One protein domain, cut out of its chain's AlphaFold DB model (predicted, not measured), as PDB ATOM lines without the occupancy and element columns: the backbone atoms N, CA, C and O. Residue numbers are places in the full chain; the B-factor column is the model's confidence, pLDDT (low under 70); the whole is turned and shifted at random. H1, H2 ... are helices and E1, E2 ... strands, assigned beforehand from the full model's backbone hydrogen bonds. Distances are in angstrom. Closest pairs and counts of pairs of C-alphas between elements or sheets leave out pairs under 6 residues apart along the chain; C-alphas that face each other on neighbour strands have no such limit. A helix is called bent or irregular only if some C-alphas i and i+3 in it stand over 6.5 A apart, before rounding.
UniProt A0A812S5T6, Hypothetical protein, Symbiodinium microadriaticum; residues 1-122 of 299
ATOM      1  N   MET A   1     505.472  12.456 595.500       57.16
ATOM      2  CA  MET A   1     504.112  12.357 594.906       57.16
ATOM      3  C   MET A   1     503.217  11.289 595.540       57.16
ATOM      4  O   MET A   1     502.005  11.464 595.510       57.16
ATOM      5  N   THR A   2     503.752  10.222 596.146       71.12
ATOM      6  CA  THR A   2     502.943   9.190 596.834       71.12
ATOM      7  C   THR A   2     502.135   9.732 598.016       71.12
ATOM      8  O   THR A   2     500.996   9.321 598.215       71.12
ATOM      9  N   THR A   3     502.677  10.705 598.751       81.38
ATOM     10  CA  THR A   3     502.028  11.303 599.928       81.38
ATOM     11  C   THR A   3     500.756  12.081 599.587       81.38
ATOM     12  O   THR A   3     499.741  11.886 600.245       81.38
ATOM     13  N   PHE A   4     500.770  12.903 598.531       89.00
ATOM     14  CA  PHE A   4     499.594  13.674 598.102       89.00
ATOM     15  C   PHE A   4     498.418  12.768 597.726       89.00
ATOM     16  O   PHE A   4     497.320  12.943 598.243       89.00
ATOM     17  N   TRP A   5     498.656  11.770 596.868       89.94
ATOM     18  CA  TRP A   5     497.609  10.837 596.443       89.94
ATOM     19  C   TRP A   5     497.101   9.973 597.595       89.94
ATOM     20  O   TRP A   5     495.910   9.672 597.635       89.94
ATOM     21  N   GLY A   6     497.966   9.635 598.556       89.19
ATOM     22  CA  GLY A   6     497.550   9.015 599.811       89.19
ATOM     23  C   GLY A   6     496.566   9.903 600.571       89.19
ATOM     24  O   GLY A   6     495.434   9.493 600.806       89.19
ATOM     25  N   ILE A   7     496.951  11.145 600.877       90.31
ATOM     26  CA  ILE A   7     496.087  12.098 601.593       90.31
ATOM     27  C   ILE A   7     494.769  12.311 600.839       90.31
ATOM     28  O   ILE A   7     493.705  12.228 601.442       90.31
ATOM     29  N   PHE A   8     494.818  12.522 599.523       92.88
ATOM     30  CA  PHE A   8     493.624  12.687 598.695       92.88
ATOM     31  C   PHE A   8     492.687  11.477 598.793       92.88
ATOM     32  O   PHE A   8     491.499  11.637 599.063       92.88
ATOM     33  N   THR A   9     493.227  10.267 598.635       92.19
ATOM     34  CA  THR A   9     492.437   9.028 598.647       92.19
ATOM     35  C   THR A   9     491.831   8.761 600.020       92.19
ATOM     36  O   THR A   9     490.679   8.354 600.095       92.19
ATOM     37  N   TYR A  10     492.561   9.023 601.107       93.31
ATOM     38  CA  TYR A  10     492.082   8.759 602.468       93.31
ATOM     39  C   TYR A  10     491.239   9.891 603.066       93.31
ATOM     40  O   TYR A  10     490.472   9.642 603.992       93.31
ATOM     41  N   ALA A  11     491.332  11.114 602.541       94.31
ATOM     42  CA  ALA A  11     490.538  12.242 603.016       94.31
ATOM     43  C   ALA A  11     489.331  12.523 602.114       94.31
ATOM     44  O   ALA A  11     488.196  12.504 602.588       94.31
ATOM     45  N   ALA A  12     489.543  12.777 600.818       94.69
ATOM     46  CA  ALA A  12     488.505  13.306 599.932       94.69
ATOM     47  C   ALA A  12     487.425  12.270 599.589       94.69
ATOM     48  O   ALA A  12     486.245  12.615 599.564       94.69
ATOM     49  N   ILE A  13     487.816  11.015 599.340       95.88
ATOM     50  CA  ILE A  13     486.879   9.951 598.951       95.88
ATOM     51  C   ILE A  13     486.030   9.494 600.154       95.88
ATOM     52  O   ILE A  13     484.807   9.594 600.056       95.88
ATOM     53  N   PRO A  14     486.603   9.073 601.305       97.25
ATOM     54  CA  PRO A  14     485.809   8.647 602.455       97.25
ATOM     55  C   PRO A  14     484.891   9.741 602.994       97.25
ATOM     56  O   PRO A  14     483.731   9.462 603.278       97.25
ATOM     57  N   SER A  15     485.364  10.988 603.095       96.62
ATOM     58  CA  SER A  15     484.520  12.087 603.585       96.62
ATOM     59  C   SER A  15     483.344  12.372 602.650       96.62
ATOM     60  O   SER A  15     482.207  12.454 603.112       96.62
ATOM     61  N   GLY A  16     483.591  12.447 601.337       96.06
ATOM     62  CA  GLY A  16     482.531  12.614 600.346       96.06
ATOM     63  C   GLY A  16     481.526  11.462 600.381       96.06
ATOM     64  O   GLY A  16     480.322  11.702 600.318       96.06
ATOM     65  N   PHE A  17     482.010  10.226 600.539       97.38
ATOM     66  CA  PHE A  17     481.177   9.025 600.589       97.38
ATOM     67  C   PHE A  17     480.310   8.980 601.851       97.38
ATOM     68  O   PHE A  17     479.116   8.710 601.761       97.38
ATOM     69  N   VAL A  18     480.867   9.317 603.019       97.75
ATOM     70  CA  VAL A  18     480.104   9.428 604.272       97.75
ATOM     71  C   VAL A  18     479.004  10.477 604.139       97.75
ATOM     72  O   VAL A  18     477.854  10.196 604.461       97.75
ATOM     73  N   VAL A  19     479.318  11.666 603.614       97.19
ATOM     74  CA  VAL A  19     478.316  12.720 603.377       97.19
ATOM     75  C   VAL A  19     477.218  12.238 602.424       97.19
ATOM     76  O   VAL A  19     476.039  12.453 602.702       97.19
ATOM     77  N   MET A  20     477.588  11.542 601.346       97.31
ATOM     78  CA  MET A  20     476.641  10.957 600.395       97.31
ATOM     79  C   MET A  20     475.687   9.974 601.083       97.31
ATOM     80  O   MET A  20     474.475  10.079 600.918       97.31
ATOM     81  N   LEU A  21     476.215   9.051 601.894       97.19
ATOM     82  CA  LEU A  21     475.410   8.075 602.633       97.19
ATOM     83  C   LEU A  21     474.470   8.743 603.642       97.19
ATOM     84  O   LEU A  21     473.311   8.346 603.751       97.19
ATOM     85  N   LEU A  22     474.931   9.777 604.350       96.81
ATOM     86  CA  LEU A  22     474.085  10.535 605.275       96.81
ATOM     87  C   LEU A  22     472.916  11.212 604.542       96.81
ATOM     88  O   LEU A  22     471.794  11.187 605.045       96.81
ATOM     89  N   LEU A  23     473.152  11.761 603.346       95.25
ATOM     90  CA  LEU A  23     472.098  12.346 602.509       95.25
ATOM     91  C   LEU A  23     471.144  11.294 601.926       95.25
ATOM     92  O   LEU A  23     469.961  11.580 601.773       95.25
ATOM     93  N   LEU A  24     471.630  10.087 601.632       95.50
ATOM     94  CA  LEU A  24     470.812   8.972 601.138       95.50
ATOM     95  C   LEU A  24     470.026   8.245 602.239       95.50
ATOM     96  O   LEU A  24     469.112   7.491 601.922       95.50
ATOM     97  N   SER A  25     470.359   8.457 603.515       96.38
ATOM     98  CA  SER A  25     469.756   7.724 604.639       96.38
ATOM     99  C   SER A  25     468.266   8.002 604.867       96.38
ATOM    100  O   SER A  25     467.619   7.243 605.580       96.38
ATOM    101  N   ASP A  26     467.746   9.111 604.332       91.31
ATOM    102  CA  ASP A  26     466.404   9.660 604.596       91.31
ATOM    103  C   ASP A  26     466.077   9.908 606.090       91.31
ATOM    104  O   ASP A  26     464.957  10.255 606.459       91.31
ATOM    105  N   ILE A  27     467.070   9.808 606.983       94.31
ATOM    106  CA  ILE A  27     466.929  10.143 608.401       94.31
ATOM    107  C   ILE A  27     467.163  11.647 608.558       94.31
ATOM    108  O   ILE A  27     468.284  12.132 608.399       94.31
ATOM    109  N   ALA A  28     466.114  12.388 608.928       92.12
ATOM    110  CA  ALA A  28     466.122  13.855 608.971       92.12
ATOM    111  C   ALA A  28     467.332  14.455 609.713       92.12
ATOM    112  O   ALA A  28     467.969  15.377 609.208       92.12
ATOM    113  N   PHE A  29     467.690  13.909 610.879       95.25
ATOM    114  CA  PHE A  29     468.856  14.361 611.645       95.25
ATOM    115  C   PHE A  29     470.175  14.185 610.870       95.25
ATOM    116  O   PHE A  29     470.981  15.113 610.805       95.25
ATOM    117  N   LEU A  30     470.385  13.026 610.239       94.25
ATOM    118  CA  LEU A  30     471.605  12.731 609.480       94.25
ATOM    119  C   LEU A  30     471.726  13.620 608.239       94.25
ATOM    120  O   LEU A  30     472.796  14.166 607.970       94.25
ATOM    121  N   MET A  31     470.614  13.838 607.534       94.50
ATOM    122  CA  MET A  31     470.565  14.746 606.388       94.50
ATOM    123  C   MET A  31     470.865  16.197 606.794       94.50
ATOM    124  O   MET A  31     471.608  16.889 606.095       94.50
ATOM    125  N   GLN A  32     470.353  16.658 607.943       93.25
ATOM    126  CA  GLN A  32     470.663  17.991 608.480       93.25
ATOM    127  C   GLN A  32     472.149  18.142 608.807       93.25
ATOM    128  O   GLN A  32     472.750  19.162 608.462       93.25
ATOM    129  N   VAL A  33     472.757  17.133 609.440       95.50
ATOM    130  CA  VAL A  33     474.199  17.123 609.730       95.50
ATOM    131  C   VAL A  33     475.001  17.201 608.430       95.50
ATOM    132  O   VAL A  33     475.863  18.070 608.303       95.50
ATOM    133  N   ALA A  34     474.685  16.361 607.442       95.62
ATOM    134  CA  ALA A  34     475.368  16.355 606.150       95.62
ATOM    135  C   ALA A  34     475.225  17.689 605.402       95.62
ATOM    136  O   ALA A  34     476.219  18.251 604.940       95.62
ATOM    137  N   SER A  35     474.013  18.251 605.354       94.06
ATOM    138  CA  SER A  35     473.764  19.564 604.753       94.06
ATOM    139  C   SER A  35     474.533  20.673 605.480       94.06
ATOM    140  O   SER A  35     475.140  21.525 604.832       94.06
ATOM    141  N   LYS A  36     474.610  20.642 606.820       93.81
ATOM    142  CA  LYS A  36     475.406  21.602 607.601       93.81
ATOM    143  C   LYS A  36     476.902  21.492 607.303       93.81
ATOM    144  O   LYS A  36     477.550  22.525 607.166       93.81
ATOM    145  N   VAL A  37     477.439  20.278 607.172       94.12
ATOM    146  CA  VAL A  37     478.843  20.047 606.781       94.12
ATOM    147  C   VAL A  37     479.105  20.590 605.380       94.12
ATOM    148  O   VAL A  37     480.065  21.328 605.174       94.12
ATOM    149  N   MET A  38     478.228  20.297 604.421       92.50
ATOM    150  CA  MET A  38     478.391  20.774 603.048       92.50
ATOM    151  C   MET A  38     478.274  22.289 602.916       92.50
ATOM    152  O   MET A  38     478.966  22.873 602.084       92.50
ATOM    153  N   ARG A  39     477.430  22.921 603.741       88.44
ATOM    154  CA  ARG A  39     477.236  24.377 603.826       88.44
ATOM    155  C   ARG A  39     478.216  25.077 604.751       88.44
ATOM    156  O   ARG A  39     478.139  26.303 604.855       88.44
ATOM    157  N   ALA A  40     479.088  24.337 605.438       88.12
ATOM    158  CA  ALA A  40     480.088  24.943 606.294       88.12
ATOM    159  C   ALA A  40     480.828  26.002 605.463       88.12
ATOM    160  O   ALA A  40     481.230  25.705 604.331       88.12
ATOM    161  N   PRO A  41     480.918  27.250 605.954       79.44
ATOM    162  CA  PRO A  41     481.590  28.297 605.211       79.44
ATOM    163  C   PRO A  41     483.017  27.825 604.974       79.44
ATOM    164  O   PRO A  41     483.747  27.539 605.924       79.44
ATOM    165  N   SER A  42     483.395  27.683 603.705       79.81
ATOM    166  CA  SER A  42     484.787  27.399 603.407       79.81
ATOM    167  C   SER A  42     485.626  28.605 603.850       79.81
ATOM    168  O   SER A  42     485.139  29.742 603.818       79.81
ATOM    169  N   PRO A  43     486.889  28.399 604.255       75.25
ATOM    170  CA  PRO A  43     487.786  29.510 604.577       75.25
ATOM    171  C   PRO A  43     488.047  30.422 603.362       75.25
ATOM    172  O   PRO A  43     488.598  31.509 603.510       75.25
ATOM    173  N   VAL A  44     487.648  29.993 602.161       75.25
ATOM    174  CA  VAL A  44     487.840  30.712 600.906       75.25
ATOM    175  C   VAL A  44     486.599  31.558 600.613       75.25
ATOM    176  O   VAL A  44     485.579  31.066 600.130       75.25
ATOM    177  N   THR A  45     486.692  32.857 600.890       77.56
ATOM    178  CA  THR A  45     485.689  33.844 600.464       77.56
ATOM    179  C   THR A  45     486.184  34.561 599.208       77.56
ATOM    180  O   THR A  45     487.308  35.055 599.167       77.56
ATOM    181  N   LEU A  46     485.364  34.587 598.152       71.31
ATOM    182  CA  LEU A  46     485.669  35.251 596.879       71.31
ATOM    183  C   LEU A  46     484.722  36.441 596.703       71.31
ATOM    184  O   LEU A  46     483.666  36.343 596.080       71.31
ATOM    185  N   GLY A  47     485.078  37.567 597.325       80.00
ATOM    186  CA  GLY A  47     484.209  38.744 597.390       80.00
ATOM    187  C   GLY A  47     482.880  38.416 598.077       80.00
ATOM    188  O   GLY A  47     482.863  37.944 599.212       80.00
ATOM    189  N   ASN A  48     481.764  38.622 597.371       77.81
ATOM    190  CA  ASN A  48     480.416  38.324 597.874       77.81
ATOM    191  C   ASN A  48     479.992  36.854 597.678       77.81
ATOM    192  O   ASN A  48     478.931  36.452 598.159       77.81
ATOM    193  N   LEU A  49     480.794  36.040 596.982       70.94
ATOM    194  CA  LEU A  49     480.500  34.626 596.767       70.94
ATOM    195  C   LEU A  49     481.006  33.803 597.955       70.94
ATOM    196  O   LEU A  49     482.210  33.656 598.179       70.94
ATOM    197  N   ARG A  50     480.065  33.238 598.716       76.69
ATOM    198  CA  ARG A  50     480.357  32.247 599.758       76.69
ATOM    199  C   ARG A  50     480.382  30.863 599.127       76.69
ATOM    200  O   ARG A  50     479.337  30.312 598.794       76.69
ATOM    201  N   LEU A  51     481.582  30.316 598.969       80.94
ATOM    202  CA  LEU A  51     481.762  28.961 598.474       80.94
ATOM    203  C   LEU A  51     481.534  27.971 599.608       80.94
ATOM    204  O   LEU A  51     482.122  28.084 600.688       80.94
ATOM    205  N   ASN A  52     480.665  27.007 599.347       89.81
ATOM    206  CA  ASN A  52     480.426  25.899 600.249       89.81
ATOM    207  C   ASN A  52     481.460  24.784 599.989       89.81
ATOM    208  O   ASN A  52     482.126  24.755 598.947       89.81
ATOM    209  N   VAL A  53     481.623  23.871 600.948       91.12
ATOM    210  CA  VAL A  53     482.615  22.784 600.855       91.12
ATOM    211  C   VAL A  53     482.339  21.889 599.646       91.12
ATOM    212  O   VAL A  53     483.271  21.445 598.982       91.12
ATOM    213  N   ALA A  54     481.066  21.666 599.319       90.31
ATOM    214  CA  ALA A  54     480.657  20.809 598.211       90.31
ATOM    215  C   ALA A  54     481.154  21.307 596.846       90.31
ATOM    216  O   ALA A  54     481.755  20.543 596.090       90.31
ATOM    217  N   VAL A  55     480.952  22.594 596.550       89.19
ATOM    218  CA  VAL A  55     481.420  23.235 595.314       89.19
ATOM    219  C   VAL A  55     482.944  23.245 595.270       89.19
ATOM    220  O   VAL A  55     483.520  22.921 594.235       89.19
ATOM    221  N   LEU A  56     483.605  23.543 596.394       90.69
ATOM    222  CA  LEU A  56     485.065  23.543 596.478       90.69
ATOM    223  C   LEU A  56     485.662  22.160 596.179       90.69
ATOM    224  O   LEU A  56     486.570  22.045 595.358       90.69
ATOM    225  N   MET A  57     485.134  21.109 596.809       94.56
ATOM    226  CA  MET A  57     485.610  19.740 596.612       94.56
ATOM    227  C   MET A  57     485.293  19.218 595.211       94.56
ATOM    228  O   MET A  57     486.140  18.567 594.600       94.56
ATOM    229  N   THR A  58     484.119  19.551 594.670       93.38
ATOM    230  CA  THR A  58     483.741  19.216 593.289       93.38
ATOM    231  C   THR A  58     484.688  19.877 592.288       93.38
ATOM    232  O   THR A  58     485.239  19.198 591.423       93.38
ATOM    233  N   ALA A  59     484.945  21.180 592.444       89.75
ATOM    234  CA  ALA A  59     485.888  21.930 591.621       89.75
ATOM    235  C   ALA A  59     487.296  21.330 591.678       89.75
ATOM    236  O   ALA A  59     487.909  21.068 590.644       89.75
ATOM    237  N   PHE A  60     487.787  21.057 592.886       92.12
ATOM    238  CA  PHE A  60     489.101  20.466 593.103       92.12
ATOM    239  C   PHE A  60     489.235  19.077 592.460       92.12
ATOM    240  O   PHE A  60     490.196  18.832 591.728       92.12
ATOM    241  N   CYS A  61     488.258  18.186 592.661       95.19
ATOM    242  CA  CYS A  61     488.256  16.864 592.027       95.19
ATOM    243  C   CYS A  61     488.150  16.972 590.500       95.19
ATOM    244  O   CYS A  61     488.807  16.213 589.794       95.19
ATOM    245  N   GLY A  62     487.388  17.941 589.983       92.81
ATOM    246  CA  GLY A  62     487.286  18.216 588.549       92.81
ATOM    247  C   GLY A  62     488.631  18.602 587.933       92.81
ATOM    248  O   GLY A  62     489.043  18.012 586.934       92.81
ATOM    249  N   ILE A  63     489.356  19.525 588.572       89.00
ATOM    250  CA  ILE A  63     490.708  19.929 588.156       89.00
ATOM    251  C   ILE A  63     491.654  18.719 588.150       89.00
ATOM    252  O   ILE A  63     492.369  18.498 587.170       89.00
ATOM    253  N   LEU A  64     491.638  17.905 589.211       91.56
ATOM    254  CA  LEU A  64     492.481  16.709 589.296       91.56
ATOM    255  C   LEU A  64     492.155  15.675 588.214       91.56
ATOM    256  O   LEU A  64     493.081  15.103 587.638       91.56
ATOM    257  N   THR A  65     490.878  15.462 587.893       94.81
ATOM    258  CA  THR A  65     490.456  14.556 586.815       94.81
ATOM    259  C   THR A  65     491.026  14.994 585.467       94.81
ATOM    260  O   THR A  65     491.567  14.168 584.737       94.81
ATOM    261  N   VAL A  66     490.993  16.294 585.152       89.56
ATOM    262  CA  VAL A  66     491.563  16.815 583.895       89.56
ATOM    263  C   VAL A  66     493.083  16.613 583.843       89.56
ATOM    264  O   VAL A  66     493.608  16.132 582.837       89.56
ATOM    265  N   ILE A  67     493.798  16.930 584.929       88.31
ATOM    266  CA  ILE A  67     495.266  16.793 584.999       88.31
ATOM    267  C   ILE A  67     495.697  15.321 584.889       88.31
ATOM    268  O   ILE A  67     496.639  14.982 584.163       88.31
ATOM    269  N   THR A  68     495.013  14.425 585.599       91.31
ATOM    270  CA  THR A  68     495.326  12.989 585.574       91.31
ATOM    271  C   THR A  68     494.971  12.349 584.241       91.31
ATOM    272  O   THR A  68     495.765  11.559 583.736       91.31
ATOM    273  N   TYR A  69     493.862  12.741 583.612       94.31
ATOM    274  CA  TYR A  69     493.512  12.274 582.273       94.31
ATOM    275  C   TYR A  69     494.571  12.659 581.233       94.31
ATOM    276  O   TYR A  69     495.024  11.807 580.467       94.31
ATOM    277  N   ALA A  70     495.051  13.908 581.262       89.38
ATOM    278  CA  ALA A  70     496.154  14.340 580.403       89.38
ATOM    279  C   ALA A  70     497.421  13.489 580.633       89.38
ATOM    280  O   ALA A  70     498.130  13.136 579.692       89.38
ATOM    281  N   SER A  71     497.686  13.096 581.880       89.19
ATOM    282  CA  SER A  71     498.820  12.231 582.224       89.19
ATOM    283  C   SER A  71     498.663  10.805 581.683       89.19
ATOM    284  O   SER A  71     499.635  10.240 581.182       89.19
ATOM    285  N   VAL A  72     497.445  10.250 581.708       93.50
ATOM    286  CA  VAL A  72     497.123   8.956 581.079       93.50
ATOM    287  C   VAL A  72     497.360   9.018 579.573       93.50
ATOM    288  O   VAL A  72     498.085   8.180 579.044       93.50
ATOM    289  N   GLN A  73     496.834  10.039 578.888       93.75
ATOM    290  CA  GLN A  73     497.011  10.201 577.438       93.75
ATOM    291  C   GLN A  73     498.491  10.272 577.044       93.75
ATOM    292  O   GLN A  73     498.921   9.645 576.072       93.75
ATOM    293  N   ARG A  74     499.307  10.982 577.831       87.62
ATOM    294  CA  ARG A  74     500.752  11.037 577.601       87.62
ATOM    295  C   ARG A  74     501.428   9.686 577.822       87.62
ATOM    296  O   ARG A  74     502.248   9.284 576.997       87.62
ATOM    297  N   ALA A  75     501.118   9.006 578.925       89.62
ATOM    298  CA  ALA A  75     501.701   7.705 579.233       89.62
ATOM    299  C   ALA A  75     501.357   6.678 578.143       89.62
ATOM    300  O   ALA A  75     502.259   6.020 577.633       89.62
ATOM    301  N   GLN A  76     500.101   6.637 577.688       91.62
ATOM    302  CA  GLN A  76     499.659   5.783 576.582       91.62
ATOM    303  C   GLN A  76     500.429   6.083 575.289       91.62
ATOM    304  O   GLN A  76     500.974   5.170 574.668       91.62
ATOM    305  N   ALA A  77     500.560   7.364 574.921       88.00
ATOM    306  CA  ALA A  77     501.329   7.770 573.745       88.00
ATOM    307  C   ALA A  77     502.816   7.378 573.838       88.00
ATOM    308  O   ALA A  77     503.456   7.122 572.816       88.00
ATOM    309  N   LYS A  78     503.386   7.328 575.048       86.56
ATOM    310  CA  LYS A  78     504.776   6.916 575.279       86.56
ATOM    311  C   LYS A  78     504.944   5.395 575.201       86.56
ATOM    312  O   LYS A  78     505.840   4.931 574.498       86.56
ATOM    313  N   THR A  79     504.060   4.628 575.838       89.12
ATOM    314  CA  THR A  79     504.060   3.156 575.783       89.12
ATOM    315  C   THR A  79     503.863   2.647 574.353       89.12
ATOM    316  O   THR A  79     504.536   1.707 573.939       89.12
ATOM    317  N   GLN A  80     503.019   3.310 573.553       88.50
ATOM    318  CA  GLN A  80     502.839   2.974 572.135       88.50
ATOM    319  C   GLN A  80     504.110   3.186 571.297       88.50
ATOM    320  O   GLN A  80     504.340   2.443 570.348       88.50
ATOM    321  N   LYS A  81     504.944   4.182 571.631       86.62
ATOM    322  CA  LYS A  81     506.167   4.506 570.875       86.62
ATOM    323  C   LYS A  81     507.363   3.628 571.231       86.62
ATOM    324  O   LYS A  81     508.133   3.277 570.348       86.62
ATOM    325  N   ILE A  82     507.554   3.343 572.518       82.50
ATOM    326  CA  ILE A  82     508.746   2.638 573.028       82.50
ATOM    327  C   ILE A  82     508.518   1.114 573.066       82.50
ATOM    328  O   ILE A  82     509.469   0.342 573.165       82.50
ATOM    329  N   GLY A  83     507.264   0.671 572.942       74.38
ATOM    330  CA  GLY A  83     506.859  -0.702 573.220       74.38
ATOM    331  C   GLY A  83     506.555  -0.906 574.708       74.38
ATOM    332  O   GLY A  83     506.772  -0.020 575.540       74.38
ATOM    333  N   ALA A  84     506.027  -2.083 575.052       76.50
ATOM    334  CA  ALA A  84     505.614  -2.446 576.410       76.50
ATOM    335  C   ALA A  84     506.813  -2.746 577.334       76.50
ATOM    336  O   ALA A  84     506.932  -3.834 577.891       76.50
ATOM    337  N   LEU A  85     507.723  -1.781 577.494       85.56
ATOM    338  CA  LEU A  85     508.781  -1.862 578.493       85.56
ATOM    339  C   LEU A  85     508.141  -1.857 579.889       85.56
ATOM    340  O   LEU A  85     507.339  -0.973 580.200       85.56
ATOM    341  N   GLU A  86     508.522  -2.805 580.745       85.50
ATOM    342  CA  GLU A  86     507.914  -3.026 582.066       85.50
ATOM    343  C   GLU A  86     507.800  -1.732 582.895       85.50
ATOM    344  O   GLU A  86     506.738  -1.405 583.428       85.50
ATOM    345  N   ARG A  87     508.856  -0.912 582.905       83.56
ATOM    346  CA  ARG A  87     508.878   0.374 583.618       83.56
ATOM    347  C   ARG A  87     507.818   1.365 583.124       83.56
ATOM    348  O   ARG A  87     507.196   2.046 583.936       83.56
ATOM    349  N   GLU A  88     507.607   1.452 581.814       86.75
ATOM    350  CA  GLU A  88     506.610   2.362 581.235       86.75
ATOM    351  C   GLU A  88     505.191   1.833 581.453       86.75
ATOM    352  O   GLU A  88     504.289   2.618 581.735       86.75
ATOM    353  N   THR A  89     504.995   0.509 581.418       86.81
ATOM    354  CA  THR A  89     503.699  -0.095 581.768       86.81
ATOM    355  C   THR A  89     503.340   0.143 583.235       86.81
ATOM    356  O   THR A  89     502.221   0.548 583.531       86.81
ATOM    357  N   SER A  90     504.300   0.012 584.158       88.31
ATOM    358  CA  SER A  90     504.098   0.319 585.580       88.31
ATOM    359  C   SER A  90     503.719   1.788 585.802       88.31
ATOM    360  O   SER A  90     502.784   2.095 586.548       88.31
ATOM    361  N   ASN A  91     504.392   2.707 585.100       88.62
ATOM    362  CA  ASN A  91     504.056   4.127 585.146       88.62
ATOM    363  C   ASN A  91     502.643   4.403 584.600       88.62
ATOM    364  O   ASN A  91     501.899   5.172 585.207       88.62
ATOM    365  N   LEU A  92     502.258   3.746 583.499       91.75
ATOM    366  CA  LEU A  92     500.910   3.835 582.937       91.75
ATOM    367  C   LEU A  92     499.848   3.398 583.957       91.75
ATOM    368  O   LEU A  92     498.928   4.165 584.238       91.75
ATOM    369  N   PHE A  93     500.019   2.236 584.593       92.56
ATOM    370  CA  PHE A  93     499.098   1.764 585.634       92.56
ATOM    371  C   PHE A  93     498.974   2.754 586.798       92.56
ATOM    372  O   PHE A  93     497.878   2.985 587.314       92.56
ATOM    373  N   TYR A  94     500.083   3.371 587.217       92.38
ATOM    374  CA  TYR A  94     500.064   4.363 588.290       92.38
ATOM    375  C   TYR A  94     499.235   5.603 587.921       92.38
ATOM    376  O   TYR A  94     498.424   6.060 588.734       92.38
ATOM    377  N   VAL A  95     499.414   6.151 586.712       92.69
ATOM    378  CA  VAL A  95     498.657   7.338 586.276       92.69
ATOM    379  C   VAL A  95     497.188   7.017 586.004       92.69
ATOM    380  O   VAL A  95     496.327   7.816 586.372       92.69
ATOM    381  N   GLU A  96     496.883   5.835 585.458       93.88
ATOM    382  CA  GLU A  96     495.508   5.367 585.250       93.88
ATOM    383  C   GLU A  96     494.769   5.195 586.574       93.88
ATOM    384  O   GLU A  96     493.650   5.684 586.727       93.88
ATOM    385  N   ARG A  97     495.409   4.582 587.575       95.12
ATOM    386  CA  ARG A  97     494.833   4.470 588.920       95.12
ATOM    387  C   ARG A  97     494.475   5.841 589.490       95.12
ATOM    388  O   ARG A  97     493.381   6.012 590.020       95.12
ATOM    389  N   ASN A  98     495.378   6.817 589.396       94.62
ATOM    390  CA  ASN A  98     495.121   8.160 589.923       94.62
ATOM    391  C   ASN A  98     493.961   8.849 589.182       94.62
ATOM    392  O   ASN A  98     493.139   9.496 589.825       94.62
ATOM    393  N   TYR A  99     493.852   8.658 587.863       95.94
ATOM    394  CA  TYR A  99     492.720   9.141 587.069       95.94
ATOM    395  C   TYR A  99     491.383   8.556 587.539       95.94
ATOM    396  O   TYR A  99     490.444   9.304 587.818       95.94
ATOM    397  N   TRP A 100     491.311   7.236 587.722       96.81
ATOM    398  CA  TRP A 100     490.101   6.583 588.226       96.81
ATOM    399  C   TRP A 100     489.732   7.031 589.642       96.81
ATOM    400  O   TRP A 100     488.556   7.249 589.927       96.81
ATOM    401  N   LEU A 101     490.721   7.243 590.517       95.94
ATOM    402  CA  LEU A 101     490.492   7.803 591.852       95.94
ATOM    403  C   LEU A 101     489.930   9.231 591.789       95.94
ATOM    404  O   LEU A 101     489.022   9.561 592.553       95.94
ATOM    405  N   SER A 102     490.420  10.076 590.875       96.12
ATOM    406  CA  SER A 102     489.883  11.427 590.670       96.12
ATOM    407  C   SER A 102     488.456  11.416 590.120       96.12
ATOM    408  O   SER A 102     487.621  12.164 590.628       96.12
ATOM    409  N   ILE A 103     488.133  10.531 589.166       97.31
ATOM    410  CA  ILE A 103     486.751  10.355 588.679       97.31
ATOM    411  C   ILE A 103     485.830   9.895 589.801       97.31
ATOM    412  O   ILE A 103     484.733  10.435 589.953       97.31
ATOM    413  N   LEU A 104     486.259   8.906 590.587       97.12
ATOM    414  CA  LEU A 104     485.469   8.384 591.696       97.12
ATOM    415  C   LEU A 104     485.167   9.494 592.708       97.12
ATOM    416  O   LEU A 104     484.009   9.710 593.058       97.12
ATOM    417  N   ALA A 105     486.192  10.244 593.121       97.19
ATOM    418  CA  ALA A 105     486.030  11.382 594.018       97.19
ATOM    419  C   ALA A 105     485.089  12.444 593.427       97.19
ATOM    420  O   ALA A 105     484.168  12.892 594.107       97.19
ATOM    421  N   LEU A 106     485.274  12.809 592.154       96.94
ATOM    422  CA  LEU A 106     484.417  13.770 591.463       96.94
ATOM    423  C   LEU A 106     482.957  13.307 591.451       96.94
ATOM    424  O   LEU A 106     482.069  14.079 591.790       96.94
ATOM    425  N   THR A 107     482.714  12.041 591.121       96.56
ATOM    426  CA  THR A 107     481.368  11.455 591.059       96.56
ATOM    427  C   THR A 107     480.687  11.501 592.423       96.56
ATOM    428  O   THR A 107     479.539  11.931 592.525       96.56
ATOM    429  N   ILE A 108     481.408  11.119 593.480       97.12
ATOM    430  CA  ILE A 108     480.916  11.169 594.858       97.12
ATOM    431  C   ILE A 108     480.544  12.605 595.240       97.12
ATOM    432  O   ILE A 108     479.436  12.846 595.710       97.12
ATOM    433  N   TRP A 109     481.434  13.572 595.007       97.19
ATOM    434  CA  TRP A 109     481.195  14.962 595.404       97.19
ATOM    435  C   TRP A 109     480.097  15.643 594.583       97.19
ATOM    436  O   TRP A 109     479.279  16.352 595.167       97.19
ATOM    437  N   VAL A 110     480.001  15.370 593.278       94.75
ATOM    438  CA  VAL A 110     478.885  15.831 592.432       94.75
ATOM    439  C   VAL A 110     477.561  15.241 592.914       94.75
ATOM    440  O   VAL A 110     476.567  15.962 593.006       94.75
ATOM    441  N   THR A 111     477.540  13.953 593.263       94.56
ATOM    442  CA  THR A 111     476.329  13.283 593.756       94.56
ATOM    443  C   THR A 111     475.900  13.853 595.103       94.56
ATOM    444  O   THR A 111     474.749  14.261 595.248       94.56
ATOM    445  N   SER A 112     476.821  13.970 596.063       95.94
ATOM    446  CA  SER A 112     476.567  14.613 597.359       95.94
ATOM    447  C   SER A 112     476.054  16.039 597.184       95.94
ATOM    448  O   SER A 112     475.040  16.402 597.777       95.94
ATOM    449  N   TRP A 113     476.701  16.830 596.321       93.50
ATOM    450  CA  TRP A 113     476.262  18.181 595.981       93.50
ATOM    451  C   TRP A 113     474.830  18.200 595.446       93.50
ATOM    452  O   TRP A 113     474.003  18.960 595.950       93.50
ATOM    453  N   ARG A 114     474.498  17.328 594.488       92.69
ATOM    454  CA  ARG A 114     473.147  17.265 593.926       92.69
ATOM    455  C   ARG A 114     472.102  16.829 594.953       92.69
ATOM    456  O   ARG A 114     471.024  17.419 594.991       92.69
ATOM    457  N   LEU A 115     472.410  15.834 595.781       92.00
ATOM    458  CA  LEU A 115     471.510  15.348 596.830       92.00
ATOM    459  C   LEU A 115     471.200  16.430 597.870       92.00
ATOM    460  O   LEU A 115     470.064  16.534 598.323       92.00
ATOM    461  N   GLU A 116     472.174  17.264 598.228       93.12
ATOM    462  CA  GLU A 116     471.952  18.365 599.172       93.12
ATOM    463  C   GLU A 116     471.065  19.466 598.594       93.12
ATOM    464  O   GLU A 116     470.201  19.977 599.308       93.12
ATOM    465  N   VAL A 117     471.234  19.787 597.307       88.88
ATOM    466  CA  VAL A 117     470.344  20.717 596.598       88.88
ATOM    467  C   VAL A 117     468.909  20.184 596.625       88.88
ATOM    468  O   VAL A 117     468.006  20.893 597.062       88.88
ATOM    469  N   LEU A 118     468.711  18.906 596.286       87.88
ATOM    470  CA  LEU A 118     467.392  18.263 596.333       87.88
ATOM    471  C   LEU A 118     466.800  18.224 597.750       87.88
ATOM    472  O   LEU A 118     465.604  18.435 597.936       87.88
ATOM    473  N   TYR A 119     467.624  17.966 598.770       89.38
ATOM    474  CA  TYR A 119     467.187  17.999 600.165       89.38
ATOM    475  C   TYR A 119     466.711  19.394 600.578       89.38
ATOM    476  O   TYR A 119     465.685  19.521 601.245       89.38
ATOM    477  N   ARG A 120     467.430  20.443 600.164       87.00
ATOM    478  CA  ARG A 120     467.074  21.839 600.446       87.00
ATOM    479  C   ARG A 120     465.741  22.235 599.821       87.00
ATOM    480  O   ARG A 120     465.013  23.027 600.409       87.00
ATOM    481  N   GLU A 121     465.461  21.696 598.647       79.12
ATOM    482  CA  GLU A 121     464.251  21.973 597.877       79.12
ATOM    483  C   GLU A 121     463.034  21.181 598.373       79.12
ATOM    484  O   GLU A 121     461.925  21.431 597.901       79.12
ATOM    485  N   ARG A 122     463.183  20.268 599.351       81.12
ATOM    486  CA  ARG A 122     462.025  19.593 599.958       81.12
ATOM    487  C   ARG A 122     461.078  20.653 600.550       81.12
ATOM    488  O   ARG A 122     461.467  21.362 601.483       81.12
TER     489      ARG A 122
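Overview. This is residues 1 to 122 of the 299 residues of the protein "Hypothetical protein" of Symbiodinium microadriaticum (UniProt A0A812S5T6). A long helical hairpin, H3 and H4, makes the length of this domain, and a third helix, H1, packs on H4 at a slant, running the same way. Short H2 folds back from the end of H1 and crosses the closing part of H4, while a small two-stranded hairpin, E1 and E2, lies off to the side between H2 and H3. At the opposite end of the long hairpin the turn at residues 81 to 86 stands free. The printed part has 122 residues, with four named helices and two named strands in the order H1 H2 E1 E2 H3 H4; the sheet E1 - E2 is antiparallel and the class is mostly helix. The whole is loose, with a radius of gyration of the C-alphas of 17.7 A, and elongated, spanning 56 by 35 by 25 A.

Arrangement. Begin with H1, residues 2 to 24, and go on to H2, residues 28 to 38, which together form a helical hairpin. They touch through residues 19 to 24 of H1 alone, closest at the C-alphas of Leu 23 and Met 31, 4.8 A apart, and run opposite ways at a steep tilt of 35.5 degrees, only just past shallow. Next look at E1, residues 41 to 46, and E2, residues 49 to 52, antiparallel neighbours in a hairpin with 149 degrees between their directions. N 42 and O 51 are 3.3 A apart and N 49 and O 46 are 3.0 A apart, both within hydrogen-bond range. H3, residues 53 to 82, follows E2 with no residue between them, and the closest C-alphas of E1 and H3 are those of Ser 42 and Val 53, 5.7 A apart. H2 and H3 touch only at their ends, and only just, with 3 pairs of C-alphas within 8 A; the closest are those of Met 38 and Val 53, 5.2 A apart. H4, residues 86 to 120, forms a helical hairpin with H3: they touch, closest at the C-alphas of Thr 68 and Tyr 99, 4.9 A apart, opposite ways at a shallow tilt of 23 degrees. H1 and H4 touch, closest at the C-alphas of Met 20 and Ser 112, 4.8 A apart, the same way at a shallow tilt of 29 degrees. H2 touches H4 through residues 113 to 119 of H4 alone, closest at the C-alphas of Ser 35 and Glu 116, 6.0 A apart, at a steep tilt of 58 degrees. The helix packing is part aligned, part crossed. H1 and H3 are close but not clearly touching, with the C-alphas of Ala 12 and Met 57 7.8 A apart. H1 and H4 are each apart from E1 and E2. Every O i to N i+4 pair is within hydrogen-bond range in H2 and H4, against 17 of 19 in H1 and 25 of 26 in H3.

Along the chain. Find C-alpha 2 at (502.943, 9.190, 596.834); from there H1 runs 32.4 A to C-alpha 24. H1 is neither bent nor irregular, but only just: C-alphas 10 and 13 are 6.4 A apart. H2 covers 15.3 A from Ala 28 to Met 38, E1 11.6 A from Pro 41 to Leu 46, and E2 9.4 A from Leu 49 to Asn 52. Look for C-alpha 53 at (482.615, 22.784, 600.855), where H3 begins its 43.2 A run to Ile 82. H4, the longest helix, goes 51.2 A from Glu 86 to C-alpha 120 at (467.074, 21.839, 600.446).

Size, cuts and confidence. The two C-alphas farthest apart are those of Ala 28 and Ile 82, at 56.9 A. The printed part has no cut, begins at the chain's first residue, and has tight links throughout: H1 to H2, H2 to E1, E1 to E2, E2 to H3 and H3 to H4. The mean pLDDT of the printed part is 90.0; residue 1 is under 70, and E1 has a mean of 76.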